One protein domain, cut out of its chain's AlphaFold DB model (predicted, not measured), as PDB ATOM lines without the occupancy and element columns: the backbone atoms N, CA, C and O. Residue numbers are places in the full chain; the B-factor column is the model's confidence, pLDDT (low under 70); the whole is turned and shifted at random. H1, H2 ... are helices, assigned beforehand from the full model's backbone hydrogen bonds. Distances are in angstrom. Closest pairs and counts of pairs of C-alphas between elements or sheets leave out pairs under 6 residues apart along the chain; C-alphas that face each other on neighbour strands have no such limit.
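This is residues 2 to 105 of the 219 residues of an uncharacterized protein of Thermincola potens (strain JR) (UniProt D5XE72). An open V of helices, in which the printed part runs out and then comes back: the long arm is H3 with H4 and the first part of H5 returning beside it, and the shorter arm is H1 and H6, which meet at a steep angle. H2 packs across H5 near the corner of the V, where H5 turns into H6. The printed part has 104 residues with six named helices, H1 to H6, and no named strand; the class is all helix. It is extended, with a radius of gyration of the C-alphas of 20.1 A and spans of 67 by 29 by 23 A.

H1, residues 2 to 13, touches residues 90 to 97 of H6, residues 83 to 100, at a steep tilt of 49 degrees, opposite ways; their closest C-alphas, Phe 9 and Leu 94, are 6.4 A apart. H2, residues 15 to 22, touches residues 71 to 76 of H5, residues 58 to 80, about perpendicular at 86 degrees, closest at the C-alphas of Val 19 and Gly 72, 6.1 A. H3, residues 25 to 48, and H4, residues 51 to 56, form a helical hairpin at 4 degrees, with the C-alphas of Ser 45 and Phe 54 closest at 5.1 A. H3 touches H5, the hub, at a shallow tilt of 18 degrees, opposite ways, closest at the C-alphas of Leu 34 and Pro 60, 5.2 A. H5 and H6 touch only at the corner, closest at the C-alphas of Tyr 80 and Phe 86, 5.3 A. H2 and H3 are apart. In H1 to H6 every O i to N i+4 pair is within hydrogen-bond range.

H1 begins at C-alpha 2, (36.987, 2.254, -17.873). H3 is 35.3 A long and ends at C-alpha 48, (4.723, 44.660, -2.074). H5 is 32.8 A long, and H6, 25.7 A, ends at C-alpha 100, (37.442, 0.619, -32.044).

The C-alphas farthest apart, Lys 48 and Ser 105, are 67.4 A apart. The printed part has no cut, and its five links are tight. Mean pLDDT of the printed part is 71.3; residues 12 to 23 and 71 to 88 are among those under 70.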
ATOM      1  N   VAL A   2      38.455   2.086 -17.983       76.38
ATOM      2  CA  VAL A   2      36.987   2.254 -17.873       76.38
ATOM      3  C   VAL A   2      36.560   3.725 -17.838       76.38
ATOM      4  O   VAL A   2      35.619   4.108 -18.526       76.38
ATOM      5  N   TRP A   3      37.311   4.580 -17.139       75.00
ATOM      6  CA  TRP A   3      37.068   6.024 -17.140       75.00
ATOM      7  C   TRP A   3      37.115   6.674 -18.535       75.00
ATOM      8  O   TRP A   3      36.244   7.469 -18.881       75.00
ATOM      9  N   GLN A   4      38.097   6.322 -19.372       78.62
ATOM     10  CA  GLN A   4      38.194   6.841 -20.746       78.62
ATOM     11  C   GLN A   4      37.008   6.371 -21.589       78.62
ATOM     12  O   GLN A   4      36.423   7.154 -22.335       78.62
ATOM     13  N   LEU A   5      36.605   5.114 -21.404       77.94
ATOM     14  CA  LEU A   5      35.451   4.525 -22.067       77.94
ATOM     15  C   LEU A   5      34.144   5.217 -21.649       77.94
ATOM     16  O   LEU A   5      33.310   5.517 -22.500       77.94
ATOM     17  N   MET A   6      33.998   5.573 -20.368       79.50
ATOM     18  CA  MET A   6      32.889   6.393 -19.872       79.50
ATOM     19  C   MET A   6      32.862   7.775 -20.535       79.50
ATOM     20  O   MET A   6      31.799   8.225 -20.962       79.50
ATOM     21  N   VAL A   7      34.007   8.452 -20.639       76.88
ATOM     22  CA  VAL A   7      34.100   9.786 -21.256       76.88
ATOM     23  C   VAL A   7      33.729   9.738 -22.742       76.88
ATOM     24  O   VAL A   7      32.923  10.552 -23.200       76.88
ATOM     25  N   GLU A   8      34.258   8.765 -23.483       74.75
ATOM     26  CA  GLU A   8      33.967   8.542 -24.905       74.75
ATOM     27  C   GLU A   8      32.481   8.208 -25.118       74.75
ATOM     28  O   GLU A   8      31.795   8.830 -25.936       74.75
ATOM     29  N   PHE A   9      31.947   7.285 -24.313       77.62
ATOM     30  CA  PHE A   9      30.546   6.878 -24.349       77.62
ATOM     31  C   PHE A   9      29.615   8.056 -24.060       77.62
ATOM     32  O   PHE A   9      28.662   8.300 -24.804       77.62
ATOM     33  N   LYS A  10      29.922   8.853 -23.034       72.75
ATOM     34  CA  LYS A  10      29.177  10.065 -22.681       72.75
ATOM     35  C   LYS A  10      29.197  11.078 -23.817       72.75
ATOM     36  O   LYS A  10      28.150  11.607 -24.172       72.75
ATOM     37  N   LYS A  11      30.356  11.320 -24.437       73.12
ATOM     38  CA  LYS A  11      30.489  12.247 -25.571       73.12
ATOM     39  C   LYS A  11      29.588  11.840 -26.739       73.12
ATOM     40  O   LYS A  11      28.899  12.694 -27.294       73.12
ATOM     41  N   ARG A  12      29.554  10.550 -27.087       68.44
ATOM     42  CA  ARG A  12      28.777  10.035 -28.229       68.44
ATOM     43  C   ARG A  12      27.281   9.854 -27.934       68.44
ATOM     44  O   ARG A  12      26.482   9.852 -28.865       68.44
ATOM     45  N   THR A  13      26.882   9.757 -26.663       67.75
ATOM     46  CA  THR A  13      25.477   9.543 -26.248       67.75
ATOM     47  C   THR A  13      24.787  10.773 -25.647       67.75
ATOM     48  O   THR A  13      23.621  10.686 -25.253       67.75
ATOM     49  N   ASN A  14      25.468  11.925 -25.579       65.75
ATOM     50  CA  ASN A  14      24.963  13.107 -24.884       65.75
ATOM     51  C   ASN A  14      23.727  13.724 -25.568       65.75
ATOM     52  O   ASN A  14      23.832  14.475 -26.542       65.75
ATOM     53  N   ALA A  15      22.551  13.466 -24.992       57.56
ATOM     54  CA  ALA A  15      21.277  14.012 -25.449       57.56
ATOM     55  C   ALA A  15      21.241  15.548 -25.408       57.56
ATOM     56  O   ALA A  15      20.666  16.155 -26.301       57.56
ATOM     57  N   TRP A  16      21.912  16.196 -24.449       54.59
ATOM     58  CA  TRP A  16      21.947  17.662 -24.360       54.59
ATOM     59  C   TRP A  16      22.697  18.318 -25.515       54.59
ATOM     60  O   TRP A  16      22.291  19.373 -25.997       54.59
ATOM     61  N   HIS A  17      23.758  17.674 -26.007       58.88
ATOM     62  CA  HIS A  17      24.449  18.152 -27.199       58.88
ATOM     63  C   HIS A  17      23.548  18.052 -28.439       58.88
ATOM     64  O   HIS A  17      23.569  18.931 -29.295       58.88
ATOM     65  N   LEU A  18      22.699  17.022 -28.501       55.34
ATOM     66  CA  LEU A  18      21.686  16.881 -29.545       55.34
ATOM     67  C   LEU A  18      20.578  17.934 -29.391       55.34
ATOM     68  O   LEU A  18      20.226  18.574 -30.373       55.34
ATOM     69  N   VAL A  19      20.078  18.190 -28.180       54.47
ATOM     70  CA  VAL A  19      19.086  19.251 -27.927       54.47
ATOM     71  C   VAL A  19      19.628  20.608 -28.379       54.47
ATOM     72  O   VAL A  19      18.991  21.267 -29.189       54.47
ATOM     73  N   TYR A  20      20.842  20.992 -27.984       58.19
ATOM     74  CA  TYR A  20      21.445  22.256 -28.423       58.19
ATOM     75  C   TYR A  20      21.635  22.340 -29.946       58.19
ATOM     76  O   TYR A  20      21.456  23.396 -30.541       58.19
ATOM     77  N   LYS A  21      21.969  21.216 -30.589       60.47
ATOM     78  CA  LYS A  21      22.183  21.147 -32.039       60.47
ATOM     79  C   LYS A  21      20.886  21.200 -32.855       60.47
ATOM     80  O   LYS A  21      20.922  21.656 -33.993       60.47
ATOM     81  N   TYR A  22      19.774  20.696 -32.318       59.28
ATOM     82  CA  TYR A  22      18.524  20.495 -33.068       59.28
ATOM     83  C   TYR A  22      17.360  21.382 -32.604       59.28
ATOM     84  O   TYR A  22      16.313  21.395 -33.248       59.28
ATOM     85  N   VAL A  23      17.519  22.132 -31.514       64.62
ATOM     86  CA  VAL A  23      16.524  23.099 -31.042       64.62
ATOM     87  C   VAL A  23      16.764  24.467 -31.676       64.62
ATOM     88  O   VAL A  23      17.864  25.012 -31.620       64.62
ATOM     89  N   ASN A  24      15.708  25.029 -32.265       74.12
ATOM     90  CA  ASN A  24      15.750  26.324 -32.937       74.12
ATOM     91  C   ASN A  24      15.993  27.481 -31.945       74.12
ATOM     92  O   ASN A  24      15.573  27.415 -30.789       74.12
ATOM     93  N   LEU A  25      16.609  28.572 -32.411       74.12
ATOM     94  CA  LEU A  25      16.947  29.748 -31.595       74.12
ATOM     95  C   LEU A  25      15.721  30.340 -30.876       74.12
ATOM     96  O   LEU A  25      15.823  30.786 -29.736       74.12
ATOM     97  N   SER A  26      14.547  30.284 -31.509       74.75
ATOM     98  CA  SER A  26      13.287  30.776 -30.943       74.75
ATOM     99  C   SER A  26      12.902  30.102 -29.624       74.75
ATOM    100  O   SER A  26      12.362  30.760 -28.741       74.75
ATOM    101  N   PHE A  27      13.217  28.816 -29.450       77.50
ATOM    102  CA  PHE A  27      12.974  28.112 -28.191       77.50
ATOM    103  C   PHE A  27      13.830  28.687 -27.060       77.50
ATOM    104  O   PHE A  27      13.320  28.936 -25.973       77.50
ATOM    105  N   TRP A  28      15.110  28.948 -27.333       73.00
ATOM    106  CA  TRP A  28      16.037  29.507 -26.349       73.00
ATOM    107  C   TRP A  28      15.631  30.914 -25.915       73.00
ATOM    108  O   TRP A  28      15.704  31.234 -24.734       73.00
ATOM    109  N   VAL A  29      15.140  31.734 -26.847       78.00
ATOM    110  CA  VAL A  29      14.622  33.076 -26.532       78.00
ATOM    111  C   VAL A  29      13.417  32.999 -25.590       78.00
ATOM    112  O   VAL A  29      13.350  33.752 -24.621       78.00
ATOM    113  N   VAL A  30      12.484  32.072 -25.837       79.25
ATOM    114  CA  VAL A  30      11.309  31.867 -24.972       79.25
ATOM    115  C   VAL A  30      11.719  31.362 -23.589       79.25
ATOM    116  O   VAL A  30      11.226  31.873 -22.585       79.25
ATOM    117  N   ASP A  31      12.637  30.399 -23.526       72.31
ATOM    118  CA  ASP A  31      13.112  29.819 -22.268       72.31
ATOM    119  C   ASP A  31      13.818  30.862 -21.382       72.31
ATOM    120  O   ASP A  31      13.476  31.045 -20.213       72.31
ATOM    121  N   ILE A  32      14.723  31.647 -21.977       74.31
ATOM    122  CA  ILE A  32      15.409  32.755 -21.300       74.31
ATOM    123  C   ILE A  32      14.401  33.823 -20.848       74.31
ATOM    124  O   ILE A  32      14.487  34.319 -19.724       74.31
ATOM    125  N   GLY A  33      13.410  34.150 -21.684       76.69
ATOM    126  CA  GLY A  33      12.354  35.103 -21.337       76.69
ATOM    127  C   GLY A  33      11.526  34.672 -20.121       76.69
ATOM    128  O   GLY A  33      11.241  35.492 -19.247       76.69
ATOM    129  N   LEU A  34      11.189  33.383 -20.016       75.50
ATOM    130  CA  LEU A  34      10.466  32.830 -18.865       75.50
ATOM    131  C   LEU A  34      11.288  32.898 -17.572       75.50
ATOM    132  O   LEU A  34      10.730  33.187 -16.511       75.50
ATOM    133  N   LEU A  35      12.606  32.694 -17.651       69.25
ATOM    134  CA  LEU A  35      13.506  32.841 -16.504       69.25
ATOM    135  C   LEU A  35      13.588  34.295 -16.021       69.25
ATOM    136  O   LEU A  35      13.469  34.546 -14.821       69.25
ATOM    137  N   PHE A  36      13.718  35.262 -16.935       74.19
ATOM    138  CA  PHE A  36      13.694  36.684 -16.574       74.19
ATOM    139  C   PHE A  36      12.361  37.098 -15.942       74.19
ATOM    140  O   PHE A  36      12.351  37.827 -14.949       74.19
ATOM    141  N   LEU A  37      11.244  36.597 -16.474       74.69
ATOM    142  CA  LEU A  37       9.916  36.852 -15.922       74.69
ATOM    143  C   LEU A  37       9.770  36.292 -14.498       74.69
ATOM    144  O   LEU A  37       9.225  36.973 -13.630       74.69
ATOM    145  N   ALA A  38      10.284  35.086 -14.241       70.00
ATOM    146  CA  ALA A  38      10.282  34.492 -12.904       70.00
ATOM    147  C   ALA A  38      11.049  35.370 -11.900       70.00
ATOM    148  O   ALA A  38      10.520  35.703 -10.840       70.00
ATOM    149  N   ILE A  39      12.261  35.810 -12.259       69.19
ATOM    150  CA  ILE A  39      13.098  36.669 -11.406       69.19
ATOM    151  C   ILE A  39      12.390  37.996 -11.111       69.19
ATOM    152  O   ILE A  39      12.296  38.397  -9.951       69.19
ATOM    153  N   ALA A  40      11.831  38.647 -12.134       73.62
ATOM    154  CA  ALA A  40      11.125  39.916 -11.978       73.62
ATOM    155  C   ALA A  40       9.918  39.808 -11.026       73.62
ATOM    156  O   ALA A  40       9.716  40.675 -10.173       73.62
ATOM    157  N   LEU A  41       9.139  38.726 -11.129       74.44
ATOM    158  CA  LEU A  41       7.983  38.480 -10.264       74.44
ATOM    159  C   LEU A  41       8.389  38.191  -8.814       74.44
ATOM    160  O   LEU A  41       7.747  38.705  -7.897       74.44
ATOM    161  N   VAL A  42       9.475  37.441  -8.592       70.75
ATOM    162  CA  VAL A  42      10.033  37.235  -7.245       70.75
ATOM    163  C   VAL A  42      10.423  38.580  -6.632       70.75
ATOM    164  O   VAL A  42       9.956  38.909  -5.540       70.75
ATOM    165  N   THR A  43      11.206  39.398  -7.338       68.62
ATOM    166  CA  THR A  43      11.654  40.709  -6.840       68.62
ATOM    167  C   THR A  43      10.478  41.640  -6.533       68.62
ATOM    168  O   THR A  43      10.445  42.272  -5.477       68.62
ATOM    169  N   TYR A  44       9.470  41.689  -7.406       73.81
ATOM    170  CA  TYR A  44       8.295  42.539  -7.208       73.81
ATOM    171  C   TYR A  44       7.394  42.057  -6.056       73.81
ATOM    172  O   TYR A  44       6.849  42.873  -5.308       73.81
ATOM    173  N   SER A  45       7.275  40.739  -5.856       74.75
ATOM    174  CA  SER A  45       6.499  40.166  -4.746       74.75
ATOM    175  C   SER A  45       7.058  40.542  -3.368       74.75
ATOM    176  O   SER A  45       6.284  40.823  -2.449       74.75
ATOM    177  N   LEU A  46       8.390  40.626  -3.253       68.94
ATOM    178  CA  LEU A  46       9.090  41.003  -2.024       68.94
ATOM    179  C   LEU A  46       8.869  42.479  -1.674       68.94
ATOM    180  O   LEU A  46       8.712  42.814  -0.505       68.94
ATOM    181  N   TYR A  47       8.789  43.353  -2.680       71.44
ATOM    182  CA  TYR A  47       8.573  44.786  -2.472       71.44
ATOM    183  C   TYR A  47       7.160  45.116  -1.962       71.44
ATOM    184  O   TYR A  47       6.991  46.012  -1.139       71.44
ATOM    185  N   LYS A  48       6.130  44.396  -2.432       74.69
ATOM    186  CA  LYS A  48       4.723  44.660  -2.074       74.69
ATOM    187  C   LYS A  48       4.145  43.768  -0.970       74.69
ATOM    188  O   LYS A  48       2.960  43.905  -0.680       74.69
ATOM    189  N   LEU A  49       4.933  42.863  -0.375       69.81
ATOM    190  CA  LEU A  49       4.445  41.866   0.596       69.81
ATOM    191  C   LEU A  49       3.218  41.089   0.068       69.81
ATOM    192  O   LEU A  49       2.246  40.855   0.785       69.81
ATOM    193  N   ASN A  50       3.248  40.705  -1.213       77.44
ATOM    194  CA  ASN A  50       2.134  40.015  -1.864       77.44
ATOM    195  C   ASN A  50       2.450  38.529  -2.086       77.44
ATOM    196  O   ASN A  50       3.124  38.146  -3.045       77.44
ATOM    197  N   TRP A  51       1.901  37.691  -1.207       67.69
ATOM    198  CA  TRP A  51       2.089  36.238  -1.197       67.69
ATOM    199  C   TRP A  51       1.551  35.524  -2.435       67.69
ATOM    200  O   TRP A  51       2.145  34.548  -2.891       67.69
ATOM    201  N   ILE A  52       0.457  36.023  -3.011       78.94
ATOM    202  CA  ILE A  52      -0.113  35.456  -4.236       78.94
ATOM    203  C   ILE A  52       0.889  35.638  -5.376       78.94
ATOM    204  O   ILE A  52       1.161  34.712  -6.133       78.94
ATOM    205  N   LEU A  53       1.502  36.817  -5.452       74.88
ATOM    206  CA  LEU A  53       2.456  37.142  -6.503       74.88
ATOM    207  C   LEU A  53       3.776  36.369  -6.357       74.88
ATOM    208  O   LEU A  53       4.373  35.972  -7.356       74.88
ATOM    209  N   PHE A  54       4.181  36.089  -5.115       72.94
ATOM    210  CA  PHE A  54       5.306  35.207  -4.816       72.94
ATOM    211  C   PHE A  54       5.044  33.775  -5.305       72.94
ATOM    212  O   PHE A  54       5.879  33.209  -6.002       72.94
ATOM    213  N   LEU A  55       3.864  33.204  -5.035       77.12
ATOM    214  CA  LEU A  55       3.506  31.866  -5.527       77.12
ATOM    215  C   LEU A  55       3.415  31.807  -7.062       77.12
ATOM    216  O   LEU A  55       3.870  30.843  -7.677       77.12
ATOM    217  N   VAL A  56       2.880  32.852  -7.696       82.62
ATOM    218  CA  VAL A  56       2.759  32.939  -9.162       82.62
ATOM    219  C   VAL A  56       4.125  33.014  -9.853       82.62
ATOM    220  O   VAL A  56       4.268  32.525 -10.973       82.62
ATOM    221  N   SER A  57       5.156  33.541  -9.189       76.44
ATOM    222  CA  SER A  57       6.510  33.644  -9.754       76.44
ATOM    223  C   SER A  57       7.168  32.296 -10.085       76.44
ATOM    224  O   SER A  57       8.061  32.234 -10.932       76.44
ATOM    225  N   PHE A  58       6.693  31.198  -9.486       75.88
ATOM    226  CA  PHE A  58       7.182  29.850  -9.782       75.88
ATOM    227  C   PHE A  58       6.580  29.262 -11.064       75.88
ATOM    228  O   PHE A  58       7.165  28.351 -11.649       75.88
ATOM    229  N   VAL A  59       5.442  29.782 -11.538       80.94
ATOM    230  CA  VAL A  59       4.746  29.257 -12.725       80.94
ATOM    231  C   VAL A  59       5.611  29.366 -13.994       80.94
ATOM    232  O   VAL A  59       5.768  28.346 -14.666       80.94
ATOM    233  N   PRO A  60       6.250  30.513 -14.314       76.50
ATOM    234  CA  PRO A  60       7.155  30.613 -15.464       76.50
ATOM    235  C   PRO A  60       8.372  29.681 -15.374       76.50
ATOM    236  O   PRO A  60       8.765  29.090 -16.378       76.50
ATOM    237  N   ALA A  61       8.934  29.494 -14.174       68.56
ATOM    238  CA  ALA A  61      10.075  28.603 -13.956       68.56
ATOM    239  C   ALA A  61       9.704  27.125 -14.175       68.56
ATOM    240  O   ALA A  61      10.439  26.380 -14.825       68.56
ATOM    241  N   ILE A  62       8.530  26.704 -13.688       75.19
ATOM    242  CA  ILE A  62       7.996  25.358 -13.931       75.19
ATOM    243  C   ILE A  62       7.714  25.157 -15.428       75.19
ATOM    244  O   ILE A  62       8.047  24.106 -15.975       75.19
ATOM    245  N   LEU A  63       7.150  26.162 -16.108       78.62
ATOM    246  CA  LEU A  63       6.890  26.103 -17.549       78.62
ATOM    247  C   LEU A  63       8.171  25.932 -18.374       78.62
ATOM    248  O   LEU A  63       8.201  25.079 -19.260       78.62
ATOM    249  N   SER A  64       9.222  26.697 -18.067       72.81
ATOM    250  CA  SER A  64      10.543  26.580 -18.704       72.81
ATOM    251  C   SER A  64      11.089  25.150 -18.586       72.81
ATOM    252  O   SER A  64      11.396  24.502 -19.591       72.81
ATOM    253  N   PHE A  65      11.073  24.583 -17.376       70.75
ATOM    254  CA  PHE A  65      11.526  23.212 -17.148       70.75
ATOM    255  C   PHE A  65      10.717  22.176 -17.948       70.75
ATOM    256  O   PHE A  65      11.287  21.292 -18.594       70.75
ATOM    257  N   VAL A  66       9.385  22.286 -17.946       75.00
ATOM    258  CA  VAL A  66       8.506  21.364 -18.684       75.00
ATOM    259  C   VAL A  66       8.750  21.447 -20.193       75.00
ATOM    260  O   VAL A  66       8.788  20.411 -20.861       75.00
ATOM    261  N   LEU A  67       8.948  22.651 -20.737       75.75
ATOM    262  CA  LEU A  67       9.243  22.865 -22.155       75.75
ATOM    263  C   LEU A  67      10.566  22.205 -22.564       75.75
ATOM    264  O   LEU A  67      10.601  21.499 -23.576       75.75
ATOM    265  N   LEU A  68      11.618  22.360 -21.756       70.69
ATOM    266  CA  LEU A  68      12.917  21.707 -21.954       70.69
ATOM    267  C   LEU A  68      12.810  20.181 -21.947       70.69
ATOM    268  O   LEU A  68      13.270  19.523 -22.884       70.69
ATOM    269  N   VAL A  69      12.154  19.607 -20.936       70.19
ATOM    270  CA  VAL A  69      11.979  18.149 -20.828       70.19
ATOM    271  C   VAL A  69      11.166  17.606 -22.002       70.19
ATOM    272  O   VAL A  69      11.530  16.588 -22.597       70.19
ATOM    273  N   ARG A  70      10.082  18.293 -22.378       73.75
ATOM    274  CA  ARG A  70       9.223  17.876 -23.490       73.75
ATOM    275  C   ARG A  70       9.972  17.914 -24.818       73.75
ATOM    276  O   ARG A  70       9.899  16.937 -25.559       73.75
ATOM    277  N   LYS A  71      10.726  18.981 -25.099       68.62
ATOM    278  CA  LYS A  71      11.522  19.079 -26.332       68.62
ATOM    279  C   LYS A  71      12.674  18.080 -26.370       68.62
ATOM    280  O   LYS A  71      12.918  17.495 -27.422       68.62
ATOM    281  N   GLY A  72      13.313  17.808 -25.233       63.62
ATOM    282  CA  GLY A  72      14.292  16.727 -25.114       63.62
ATOM    283  C   GLY A  72      13.696  15.364 -25.481       63.62
ATOM    284  O   GLY A  72      14.251  14.652 -26.315       63.62
ATOM    285  N   ASN A  73      12.528  15.030 -24.928       64.50
ATOM    286  CA  ASN A  73      11.829  13.778 -25.231       64.50
ATOM    287  C   ASN A  73      11.339  13.700 -26.684       64.50
ATOM    288  O   ASN A  73      11.407  12.638 -27.292       64.50
ATOM    289  N   GLU A  74      10.869  14.807 -27.257       68.12
ATOM    290  CA  GLU A  74      10.435  14.877 -28.656       68.12
ATOM    291  C   GLU A  74      11.601  14.612 -29.614       68.12
ATOM    292  O   GLU A  74      11.471  13.801 -30.524       68.12
ATOM    293  N   ILE A  75      12.776  15.200 -29.365       62.97
ATOM    294  CA  ILE A  75      13.985  14.947 -30.164       62.97
ATOM    295  C   ILE A  75      14.428  13.487 -30.041       62.97
ATOM    296  O   ILE A  75      14.820  12.877 -31.037       62.97
ATOM    297  N   ILE A  76      14.332  12.904 -28.842       60.84
ATOM    298  CA  ILE A  76      14.625  11.483 -28.627       60.84
ATOM    299  C   ILE A  76      13.642  10.605 -29.414       60.84
ATOM    300  O   ILE A  76      14.061   9.672 -30.091       60.84
ATOM    301  N   ASN A  77      12.350  10.923 -29.384       59.69
ATOM    302  CA  ASN A  77      11.321  10.139 -30.064       59.69
ATOM    303  C   ASN A  77      11.368  10.278 -31.591       59.69
ATOM    304  O   ASN A  77      11.188   9.285 -32.285       59.69
ATOM    305  N   VAL A  78      11.632  11.475 -32.117       57.84
ATOM    306  CA  VAL A  78      11.677  11.733 -33.566       57.84
ATOM    307  C   VAL A  78      12.955  11.177 -34.191       57.84
ATOM    308  O   VAL A  78      12.917  10.662 -35.303       57.84
ATOM    309  N   LYS A  79      14.094  11.257 -33.492       57.78
ATOM    310  CA  LYS A  79      15.384  10.830 -34.052       57.78
ATOM    311  C   LYS A  79      15.726   9.369 -33.771       57.78
ATOM    312  O   LYS A  79      16.472   8.766 -34.536       57.78
ATOM    313  N   TYR A  80      15.206   8.817 -32.679       55.25
ATOM    314  CA  TYR A  80      15.476   7.448 -32.260       55.25
ATOM    315  C   TYR A  80      14.201   6.617 -32.131       55.25
ATOM    316  O   TYR A  80      14.230   5.670 -31.373       55.25
ATOM    317  N   CYS A  81      13.083   6.974 -32.776       57.25
ATOM    318  CA  CYS A  81      11.833   6.189 -32.790       57.25
ATOM    319  C   CYS A  81      11.343   5.684 -31.410       57.25
ATOM    320  O   CYS A  81      10.676   4.655 -31.311       57.25
ATOM    321  N   GLY A  82      11.661   6.406 -30.327       55.81
ATOM    322  CA  GLY A  82      11.252   6.081 -28.958       55.81
ATOM    323  C   GLY A  82      12.397   5.751 -27.991       55.81
ATOM    324  O   GLY A  82      13.550   5.537 -28.362       55.81
ATOM    325  N   GLN A  83      12.076   5.678 -26.693       60.47
ATOM    326  CA  GLN A  83      13.061   5.399 -25.634       60.47
ATOM    327  C   GLN A  83      13.731   4.020 -25.759       60.47
ATOM    328  O   GLN A  83      14.891   3.868 -25.378       60.47
ATOM    329  N   PHE A  84      13.022   3.019 -26.285       60.59
ATOM    330  CA  PHE A  84      13.544   1.660 -26.445       60.59
ATOM    331  C   PHE A  84      14.628   1.583 -27.527       60.59
ATOM    332  O   PHE A  84      15.702   1.018 -27.321       60.59
ATOM    333  N   GLU A  85      14.380   2.215 -28.668       62.81
ATOM    334  CA  GLU A  85      15.346   2.319 -29.756       62.81
ATOM    335  C   GLU A  85      16.543   3.198 -29.371       62.81
ATOM    336  O   GLU A  85      17.679   2.844 -29.674       62.81
ATOM    337  N   PHE A  86      16.341   4.258 -28.583       65.06
ATOM    338  CA  PHE A  86      17.449   5.030 -28.014       65.06
ATOM    339  C   PHE A  86      18.393   4.174 -27.150       65.06
ATOM    340  O   PHE A  86      19.614   4.339 -27.219       65.06
ATOM    341  N   GLN A  87      17.864   3.219 -26.374       65.31
ATOM    342  CA  GLN A  87      18.697   2.271 -25.622       65.31
ATOM    343  C   GLN A  87      19.455   1.310 -26.549       65.31
ATOM    344  O   GLN A  87      20.644   1.072 -26.328       65.31
ATOM    345  N   LYS A  88      18.831   0.828 -27.633       67.56
ATOM    346  CA  LYS A  88      19.527   0.032 -28.661       67.56
ATOM    347  C   LYS A  88      20.649   0.820 -29.337       67.56
ATOM    348  O   LYS A  88      21.734   0.286 -29.543       67.56
ATOM    349  N   VAL A  89      20.425   2.096 -29.658       70.00
ATOM    350  CA  VAL A  89      21.466   2.958 -30.232       70.00
ATOM    351  C   VAL A  89      22.609   3.167 -29.244       70.00
ATOM    352  O   VAL A  89      23.768   3.074 -29.638       70.00
ATOM    353  N   LYS A  90      22.319   3.377 -27.956       71.62
ATOM    354  CA  LYS A  90      23.358   3.433 -26.916       71.62
ATOM    355  C   LYS A  90      24.173   2.143 -26.853       71.62
ATOM    356  O   LYS A  90      25.394   2.221 -26.788       71.62
ATOM    357  N   GLN A  91      23.529   0.978 -26.914       75.00
ATOM    358  CA  GLN A  91      24.236  -0.305 -26.963       75.00
ATOM    359  C   GLN A  91      25.121  -0.426 -28.209       75.00
ATOM    360  O   GLN A  91      26.287  -0.771 -28.066       75.00
ATOM    361  N   LYS A  92      24.628  -0.051 -29.397       72.94
ATOM    362  CA  LYS A  92      25.429  -0.040 -30.637       72.94
ATOM    363  C   LYS A  92      26.613   0.928 -30.578       72.94
ATOM    364  O   LYS A  92      27.696   0.597 -31.039       72.94
ATOM    365  N   ILE A  93      26.433   2.116 -30.001       76.75
ATOM    366  CA  ILE A  93      27.525   3.083 -29.804       76.75
ATOM    367  C   ILE A  93      28.580   2.501 -28.860       76.75
ATOM    368  O   ILE A  93      29.772   2.644 -29.114       76.75
ATOM    369  N   LEU A  94      28.153   1.842 -27.780       81.06
ATOM    370  CA  LEU A  94      29.065   1.181 -26.851       81.06
ATOM    371  C   LEU A  94      29.823   0.032 -27.529       81.06
ATOM    372  O   LEU A  94      31.030  -0.081 -27.357       81.06
ATOM    373  N   GLU A  95      29.134  -0.767 -28.339       77.94
ATOM    374  CA  GLU A  95      29.722  -1.838 -29.145       77.94
ATOM    375  C   GLU A  95      30.764  -1.299 -30.133       77.94
ATOM    376  O   GLU A  95      31.870  -1.827 -30.219       77.94
ATOM    377  N   GLN A  96      30.456  -0.192 -30.814       79.19
ATOM    378  CA  GLN A  96      31.381   0.476 -31.723       79.19
ATOM    379  C   GLN A  96      32.630   0.988 -30.991       79.19
ATOM    380  O   GLN A  96      33.738   0.758 -31.464       79.19
ATOM    381  N   ILE A  97      32.473   1.634 -29.828       79.81
ATOM    382  CA  ILE A  97      33.607   2.109 -29.014       79.81
ATOM    383  C   ILE A  97      34.478   0.931 -28.558       79.81
ATOM    384  O   ILE A  97      35.701   1.003 -28.641       79.81
ATOM    385  N   LEU A  98      33.863  -0.163 -28.099       82.38
ATOM    386  CA  LEU A  98      34.587  -1.368 -27.686       82.38
ATOM    387  C   LEU A  98      35.335  -2.007 -28.859       82.38
ATOM    388  O   LEU A  98      36.464  -2.455 -28.682       82.38
ATOM    389  N   ASN A  99      34.739  -2.024 -30.052       83.75
ATOM    390  CA  ASN A  99      35.374  -2.561 -31.252       83.75
ATOM    391  C   ASN A  99      36.550  -1.683 -31.720       83.75
ATOM    392  O   ASN A  99      37.626  -2.201 -31.992       83.75
ATOM    393  N   GLU A 100      36.380  -0.355 -31.731       82.88
ATOM    394  CA  GLU A 100      37.442   0.619 -32.044       82.88
ATOM    395  C   GLU A 100      38.643   0.497 -31.088       82.88
ATOM    396  O   GLU A 100      39.779   0.746 -31.485       82.88
ATOM    397  N   GLN A 101      38.400   0.093 -29.838       81.75
ATOM    398  CA  GLN A 101      39.433  -0.087 -28.814       81.75
ATOM    399  C   GLN A 101      39.951  -1.532 -28.703       81.75
ATOM    400  O   GLN A 101      40.826  -1.792 -27.880       81.75
ATOM    401  N   GLY A 102      39.436  -2.479 -29.497       77.94
ATOM    402  CA  GLY A 102      39.832  -3.893 -29.429       77.94
ATOM    403  C   GLY A 102      39.434  -4.601 -28.124       77.94
ATOM    404  O   GLY A 102      40.093  -5.552 -27.711       77.94
ATOM    405  N   LEU A 103      38.369  -4.126 -27.468       82.31
ATOM    406  CA  LEU A 103      37.877  -4.567 -26.154       82.31
ATOM    407  C   LEU A 103      36.553  -5.348 -26.230       82.31
ATOM    408  O   LEU A 103      35.807  -5.437 -25.254       82.31
ATOM    409  N   LEU A 104      36.211  -5.864 -27.410       78.50
ATOM    410  CA  LEU A 104      34.910  -6.472 -27.670       78.50
ATOM    411  C   LEU A 104      34.818  -7.934 -27.191       78.50
ATOM    412  O   LEU A 104      33.740  -8.523 -27.273       78.50
ATOM    413  N   SER A 105      35.896  -8.571 -26.720       80.81
ATOM    414  CA  SER A 105      35.821  -9.973 -26.287       80.81
ATOM    415  C   SER A 105      34.972 -10.134 -25.017       80.81
ATOM    416  O   SER A 105      34.803  -9.202 -24.229       80.81
TER     417      SER A 105